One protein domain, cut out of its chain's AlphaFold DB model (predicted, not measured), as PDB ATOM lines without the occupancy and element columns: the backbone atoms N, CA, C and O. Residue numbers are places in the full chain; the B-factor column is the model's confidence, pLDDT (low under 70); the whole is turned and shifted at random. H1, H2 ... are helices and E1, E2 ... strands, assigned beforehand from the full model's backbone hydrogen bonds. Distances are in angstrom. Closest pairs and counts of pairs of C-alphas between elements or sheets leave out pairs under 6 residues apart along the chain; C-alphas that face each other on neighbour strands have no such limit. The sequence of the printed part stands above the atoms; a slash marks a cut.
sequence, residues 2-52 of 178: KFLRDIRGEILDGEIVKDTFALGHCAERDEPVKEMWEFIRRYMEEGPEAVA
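This is residues 2 to 52 of the 178 residues of an uncharacterized protein of Xanthomonas oryzae pv. oryzicola (UniProt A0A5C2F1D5). A long two-stranded hairpin, E1 and E2, and one helix, H1, make an open V: they come together where E1 begins, E2 ends and H1 begins, while the hairpin's turn at residues 14 and 15 and the last part of H1 spread away from each other. The 51 printed residues hold two named strands and one named helix, in the order E1, E2, H1; the sheet is E1 - E2, antiparallel, and the class is mixed, helices and strands. The whole is loose, with a radius of gyration of the C-alphas of 13.0 A, and flat, spanning 35 by 32 by 13 A.

E1, residues 5 to 13, and E2, residues 16 to 27, are antiparallel neighbours at 159 degrees and form a hairpin over a tight link. N 9 and O 21 are 2.8 A apart, and N 27 and O 5 are 2.8 A apart, both within hydrogen-bond range. E2 bends by 76 degrees at residue 24. A tight link leads to H1, residues 30 to 46. The closest C-alphas of E1 and H1 are those of Asp 6 and Val 33, 6.4 A apart. For E2 and H1 they are those of Ala 27 and Val 33, also 6.4 A. In H1 every O i to N i+4 pair is within hydrogen-bond range.

E1 begins at C-alpha 5, (-21.963, 6.288, -45.505), and is 25.2 A long from first to last C-alpha. E2 is 27.6 A long. H1 is 23.1 A long and ends at C-alpha 46, (-29.908, -17.565, -45.899). Residues 47 to 52 follow it with no named element.

The two C-alphas farthest apart, those of Ile 16 and Ala 52, are 35.5 A from each other. The printed part has no cut, and no link is long. The mean pLDDT of the printed part is 90.3, and residue 2 is under 70.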
ATOM      1  N   LYS A   2     -14.470  13.734 -44.373       65.12
ATOM      2  CA  LYS A   2     -15.051  12.442 -43.999       65.12
ATOM      3  C   LYS A   2     -16.535  12.497 -44.345       65.12
ATOM      4  O   LYS A   2     -17.215  13.408 -43.882       65.12
ATOM      5  N   PHE A   3     -17.001  11.587 -45.188       79.81
ATOM      6  CA  PHE A   3     -18.414  11.479 -45.538       79.81
ATOM      7  C   PHE A   3     -19.055  10.383 -44.692       79.81
ATOM      8  O   PHE A   3     -18.424   9.357 -44.436       79.81
ATOM      9  N   LEU A   4     -20.292  10.617 -44.254       85.88
ATOM     10  CA  LEU A   4     -21.127   9.557 -43.702       85.88
ATOM     11  C   LEU A   4     -21.565   8.640 -44.842       85.88
ATOM     12  O   LEU A   4     -21.853   9.111 -45.942       85.88
ATOM     13  N   ARG A   5     -21.587   7.342 -44.566       89.88
ATOM     14  CA  ARG A   5     -21.963   6.288 -45.505       89.88
ATOM     15  C   ARG A   5     -23.135   5.526 -44.920       89.88
ATOM     16  O   ARG A   5     -23.108   5.187 -43.739       89.88
ATOM     17  N   ASP A   6     -24.149   5.289 -45.731       93.12
ATOM     18  CA  ASP A   6     -25.366   4.569 -45.379       93.12
ATOM     19  C   ASP A   6     -25.721   3.561 -46.476       93.12
ATOM     20  O   ASP A   6     -25.241   3.650 -47.607       93.12
ATOM     21  N   ILE A   7     -26.545   2.573 -46.125       94.00
ATOM     22  CA  ILE A   7     -27.175   1.690 -47.108       94.00
ATOM     23  C   ILE A   7     -28.461   2.374 -47.556       94.00
ATOM     24  O   ILE A   7     -29.208   2.896 -46.725       94.00
ATOM     25  N   ARG A   8     -28.731   2.368 -48.861       93.50
ATOM     26  CA  ARG A   8     -29.960   2.927 -49.424       93.50
ATOM     27  C   ARG A   8     -30.730   1.862 -50.178       93.50
ATOM     28  O   ARG A   8     -30.151   1.131 -50.973       93.50
ATOM     29  N   GLY A   9     -32.022   1.787 -49.894       92.06
ATOM     30  CA  GLY A   9     -32.984   1.045 -50.691       92.06
ATOM     31  C   GLY A   9     -33.634   1.975 -51.707       92.06
ATOM     32  O   GLY A   9     -33.937   3.130 -51.396       92.06
ATOM     33  N   GLU A  10     -33.850   1.465 -52.912       94.06
ATOM     34  CA  GLU A  10     -34.516   2.175 -54.001       94.06
ATOM     35  C   GLU A  10     -35.791   1.426 -54.377       94.06
ATOM     36  O   GLU A  10     -35.789   0.204 -54.531       94.06
ATOM     37  N   ILE A  11     -36.894   2.161 -54.499       92.44
ATOM     38  CA  ILE A  11     -38.166   1.639 -54.988       92.44
ATOM     39  C   ILE A  11     -38.233   1.968 -56.472       92.44
ATOM     40  O   ILE A  11     -38.216   3.142 -56.850       92.44
ATOM     41  N   LEU A  12     -38.296   0.932 -57.302       94.94
ATOM     42  CA  LEU A  12     -38.288   1.060 -58.754       94.94
ATOM     43  C   LEU A  12     -39.705   0.989 -59.333       94.94
ATOM     44  O   LEU A  12     -40.533   0.201 -58.881       94.94
ATOM     45  N   ASP A  13     -39.943   1.785 -60.372       95.00
ATOM     46  CA  ASP A  13     -41.052   1.647 -61.315       95.00
ATOM     47  C   ASP A  13     -40.452   1.402 -62.710       95.00
ATOM     48  O   ASP A  13     -40.016   2.326 -63.405       95.00
ATOM     49  N   GLY A  14     -40.292   0.123 -63.065       93.62
ATOM     50  CA  GLY A  14     -39.480  -0.292 -64.209       93.62
ATOM     51  C   GLY A  14     -37.999   0.040 -64.000       93.62
ATOM     52  O   GLY A  14     -37.364  -0.490 -63.093       93.62
ATOM     53  N   GLU A  15     -37.451   0.919 -64.841       94.00
ATOM     54  CA  GLU A  15     -36.061   1.399 -64.752       94.00
ATOM     55  C   GLU A  15     -35.930   2.732 -63.993       94.00
ATOM     56  O   GLU A  15     -34.831   3.263 -63.840       94.00
ATOM     57  N   ILE A  16     -37.047   3.307 -63.532       95.75
ATOM     58  CA  ILE A  16     -37.067   4.615 -62.878       95.75
ATOM     59  C   ILE A  16     -37.048   4.426 -61.362       95.75
ATOM     60  O   ILE A  16     -37.902   3.744 -60.800       95.75
ATOM     61  N   VAL A  17     -36.108   5.091 -60.687       95.88
ATOM     62  CA  VAL A  17     -36.114   5.207 -59.223       95.88
ATOM     63  C   VAL A  17     -37.239   6.152 -58.817       95.88
ATOM     64  O   VAL A  17     -37.167   7.357 -59.055       95.88
ATOM     65  N   LYS A  18     -38.290   5.598 -58.215       96.12
ATOM     66  CA  LYS A  18     -39.446   6.350 -57.727       96.12
ATOM     67  C   LYS A  18     -39.165   6.971 -56.362       96.12
ATOM     68  O   LYS A  18     -39.429   8.152 -56.164       96.12
ATOM     69  N   ASP A  19     -38.613   6.179 -55.448       94.44
ATOM     70  CA  ASP A  19     -38.329   6.591 -54.074       94.44
ATOM     71  C   ASP A  19     -36.998   6.001 -53.590       94.44
ATOM     72  O   ASP A  19     -36.565   4.936 -54.034       94.44
ATOM     73  N   THR A  20     -36.359   6.679 -52.638       93.75
ATOM     74  CA  THR A  20     -35.136   6.208 -51.975       93.75
ATOM     75  C   THR A  20     -35.302   6.328 -50.468       93.75
ATOM     76  O   THR A  20     -35.730   7.368 -49.965       93.75
ATOM     77  N   PHE A  21     -34.916   5.291 -49.734       90.19
ATOM     78  CA  PHE A  21     -34.930   5.288 -48.275       90.19
ATOM     79  C   PHE A  21     -33.595   4.793 -47.719       90.19
ATOM     80  O   PHE A  21     -32.894   4.001 -48.344       90.19
ATOM     81  N   ALA A  22     -33.231   5.274 -46.532       89.88
ATOM     82  CA  ALA A  22     -32.054   4.788 -45.824       89.88
ATOM     83  C   ALA A  22     -32.398   3.502 -45.064       89.88
ATOM     84  O   ALA A  22     -33.430   3.428 -44.393       89.88
ATOM     85  N   LEU A  23     -31.520   2.509 -45.149       88.50
ATOM     86  CA  LEU A  23     -31.646   1.231 -44.465       88.50
ATOM     87  C   LEU A  23     -30.575   1.136 -43.369       88.50
ATOM     88  O   LEU A  23     -29.381   1.034 -43.646       88.50
ATOM     89  N   GLY A  24     -31.010   1.189 -42.109       84.25
ATOM     90  CA  GLY A  24     -30.126   1.089 -40.947       84.25
ATOM     91  C   GLY A  24     -29.405   2.394 -40.574       84.25
ATOM     92  O   GLY A  24     -29.943   3.489 -40.743       84.25
ATOM     93  N   HIS A  25     -28.216   2.276 -39.976       84.56
ATOM     94  CA  HIS A  25     -27.449   3.412 -39.450       84.56
ATOM     95  C   HIS A  25     -26.334   3.863 -40.401       84.56
ATOM     96  O   HIS A  25     -25.752   3.063 -41.127       84.56
ATOM     97  N   CYS A  26     -25.984   5.149 -40.359       86.94
ATOM     98  CA  CYS A  26     -24.833   5.661 -41.099       86.94
ATOM     99  C   CYS A  26     -23.532   5.504 -40.299       86.94
ATOM    100  O   CYS A  26     -23.523   5.655 -39.079       86.94
ATOM    101  N   ALA A  27     -22.408   5.294 -40.979       86.69
ATOM    102  CA  ALA A  27     -21.091   5.245 -40.352       86.69
ATOM    103  C   ALA A  27     -20.067   6.111 -41.096       86.69
ATOM    104  O   ALA A  27     -20.176   6.357 -42.294       86.69
ATOM    105  N   GLU A  28     -19.032   6.571 -40.386       86.62
ATOM    106  CA  GLU A  28     -17.901   7.277 -41.014       86.62
ATOM    107  C   GLU A  28     -16.999   6.335 -41.825       86.62
ATOM    108  O   GLU A  28     -16.304   6.768 -42.745       86.62
ATOM    109  N   ARG A  29     -16.968   5.051 -41.456       85.94
ATOM    110  CA  ARG A  29     -16.104   4.013 -42.032       85.94
ATOM    111  C   ARG A  29     -16.911   3.056 -42.903       85.94
ATOM    112  O   ARG A  29     -18.120   2.949 -42.729       85.94
ATOM    113  N   ASP A  30     -16.236   2.364 -43.814       87.50
ATOM    114  CA  ASP A  30     -16.886   1.420 -44.731       87.50
ATOM    115  C   ASP A  30     -17.243   0.116 -44.031       87.50
ATOM    116  O   ASP A  30     -18.276  -0.475 -44.326       87.50
ATOM    117  N   GLU A  31     -16.386  -0.337 -43.115       88.56
ATOM    118  CA  GLU A  31     -16.499  -1.650 -42.488       88.56
ATOM    119  C   GLU A  31     -17.852  -1.838 -41.780       88.56
ATOM    120  O   GLU A  31     -18.524  -2.811 -42.108       88.56
ATOM    121  N   PRO A  32     -18.349  -0.899 -40.943       87.88
ATOM    122  CA  PRO A  32     -19.657  -1.062 -40.304       87.88
ATOM    123  C   PRO A  32     -20.827  -1.094 -41.297       87.88
ATOM    124  O   PRO A  32     -21.807  -1.799 -41.078       87.88
ATOM    125  N   VAL A  33     -20.736  -0.346 -42.405       91.19
ATOM    126  CA  VAL A  33     -21.775  -0.346 -43.449       91.19
ATOM    127  C   VAL A  33     -21.784  -1.685 -44.184       91.19
ATOM    128  O   VAL A  33     -22.849  -2.236 -44.442       91.19
ATOM    129  N   LYS A  34     -20.602  -2.242 -44.476       91.81
ATOM    130  CA  LYS A  34     -20.457  -3.567 -45.096       91.81
ATOM    131  C   LYS A  34     -20.917  -4.689 -44.169       91.81
ATOM    132  O   LYS A  34     -21.572  -5.606 -44.638       91.81
ATOM    133  N   GLU A  35     -20.620  -4.607 -42.874       89.56
ATOM    134  CA  GLU A  35     -21.102  -5.563 -41.867       89.56
ATOM    135  C   GLU A  35     -22.631  -5.537 -41.762       89.56
ATOM    136  O   GLU A  35     -23.266  -6.589 -41.745       89.56
ATOM    137  N   MET A  36     -23.236  -4.344 -41.765       91.12
ATOM    138  CA  MET A  36     -24.691  -4.194 -41.775       91.12
ATOM    139  C   MET A  36     -25.315  -4.722 -43.073       91.12
ATOM    140  O   MET A  36     -26.349  -5.384 -43.026       91.12
ATOM    141  N   TRP A  37     -24.686  -4.472 -44.226       93.25
ATOM    142  CA  TRP A  37     -25.140  -5.027 -45.503       93.25
ATOM    143  C   TRP A  37     -25.067  -6.550 -45.512       93.25
ATOM    144  O   TRP A  37     -26.026  -7.203 -45.904       93.25
ATOM    145  N   GLU A  38     -23.961  -7.117 -45.038       93.44
ATOM    146  CA  GLU A  38     -23.780  -8.563 -44.977       93.44
ATOM    147  C   GLU A  38     -24.776  -9.217 -44.016       93.44
ATOM    148  O   GLU A  38     -25.302 -10.285 -44.317       93.44
ATOM    149  N   PHE A  39     -25.108  -8.551 -42.906       91.62
ATOM    150  CA  PHE A  39     -26.202  -8.968 -42.034       91.62
ATOM    151  C   PHE A  39     -27.536  -9.029 -42.793       91.62
ATOM    152  O   PHE A  39     -28.207 -10.055 -42.755       91.62
ATOM    153  N   ILE A  40     -27.903  -7.960 -43.513       92.56
ATOM    154  CA  ILE A  40     -29.158  -7.897 -44.282       92.56
ATOM    155  C   ILE A  40     -29.178  -8.968 -45.376       92.56
ATOM    156  O   ILE A  40     -30.162  -9.692 -45.499       92.56
ATOM    157  N   ARG A  41     -28.095  -9.102 -46.149       94.69
ATOM    158  CA  ARG A  41     -27.978 -10.094 -47.223       94.69
ATOM    159  C   ARG A  41     -28.145 -11.513 -46.678       94.69
ATOM    160  O   ARG A  41     -29.002 -12.238 -47.168       94.69
ATOM    161  N   ARG A  42     -27.388 -11.892 -45.638       95.06
ATOM    162  CA  ARG A  42     -27.495 -13.215 -44.994       95.06
ATOM    163  C   ARG A  42     -28.895 -13.452 -44.437       95.06
ATOM    164  O   ARG A  42     -29.441 -14.524 -44.639       95.06
ATOM    165  N   TYR A  43     -29.504 -12.449 -43.804       92.38
ATOM    166  CA  TYR A  43     -30.874 -12.567 -43.298       92.38
ATOM    167  C   TYR A  43     -31.871 -12.889 -44.418       92.38
ATOM    168  O   TYR A  43     -32.709 -13.772 -44.270       92.38
ATOM    169  N   MET A  44     -31.777 -12.163 -45.535       91.88
ATOM    170  CA  MET A  44     -32.723 -12.259 -46.648       91.88
ATOM    171  C   MET A  44     -32.496 -13.494 -47.530       91.88
ATOM    172  O   MET A  44     -33.463 -14.049 -48.045       91.88
ATOM    173  N   GLU A  45     -31.244 -13.909 -47.735       95.25
ATOM    174  CA  GLU A  45     -30.887 -15.021 -48.629       95.25
ATOM    175  C   GLU A  45     -30.765 -16.366 -47.899       95.25
ATOM    176  O   GLU A  45     -31.105 -17.404 -48.463       95.25
ATOM    177  N   GLU A  46     -30.267 -16.360 -46.660       94.25
ATOM    178  CA  GLU A  46     -29.908 -17.565 -45.899       94.25
ATOM    179  C   GLU A  46     -30.792 -17.768 -44.652       94.25
ATOM    180  O   GLU A  46     -30.711 -18.817 -44.020       94.25
ATOM    181  N   GLY A  47     -31.639 -16.794 -44.305       90.12
ATOM    182  CA  GLY A  47     -32.564 -16.866 -43.175       90.12
ATOM    183  C   GLY A  47     -32.015 -16.311 -41.848       90.12
ATOM    184  O   GLY A  47     -30.830 -15.983 -41.711       90.12
ATOM    185  N   PRO A  48     -32.880 -16.174 -40.826       87.50
ATOM    186  CA  PRO A  48     -32.530 -15.587 -39.530       87.50
ATOM    187  C   PRO A  48     -31.550 -16.432 -38.692       87.50
ATOM    188  O   PRO A  48     -30.905 -15.928 -37.769       87.50
ATOM    189  N   GLU A  49     -31.415 -17.724 -38.974       85.75
ATOM    190  CA  GLU A  49     -30.403 -18.611 -38.402       85.75
ATOM    191  C   GLU A  49     -28.988 -18.259 -38.860       85.75
ATOM    192  O   GLU A  49     -28.034 -18.445 -38.104       85.75
ATOM    193  N   ALA A  50     -28.853 -17.709 -40.067       87.06
ATOM    194  CA  ALA A  50     -27.564 -17.447 -40.674       87.06
ATOM    195  C   ALA A  50     -26.890 -16.203 -40.095       87.06
ATOM    196  O   ALA A  50     -25.689 -16.044 -40.260       87.06
ATOM    197  N   VAL A  51     -27.614 -15.317 -39.409       88.69
ATOM    198  CA  VAL A  51     -27.074 -14.007 -39.006       88.69
ATOM    199  C   VAL A  51     -26.483 -13.937 -37.599       88.69
ATOM    200  O   VAL A  51     -25.773 -12.982 -37.286       88.69
ATOM    201  N   ALA A  52     -26.746 -14.929 -36.748       84.94
ATOM    202  CA  ALA A  52     -26.239 -14.965 -35.378       84.94
ATOM    203  C   ALA A  52     -25.367 -16.201 -35.145       84.94
ATOM    204  O   ALA A  52     -25.869 -17.290 -34.872       84.94
TER     205      ALA A  52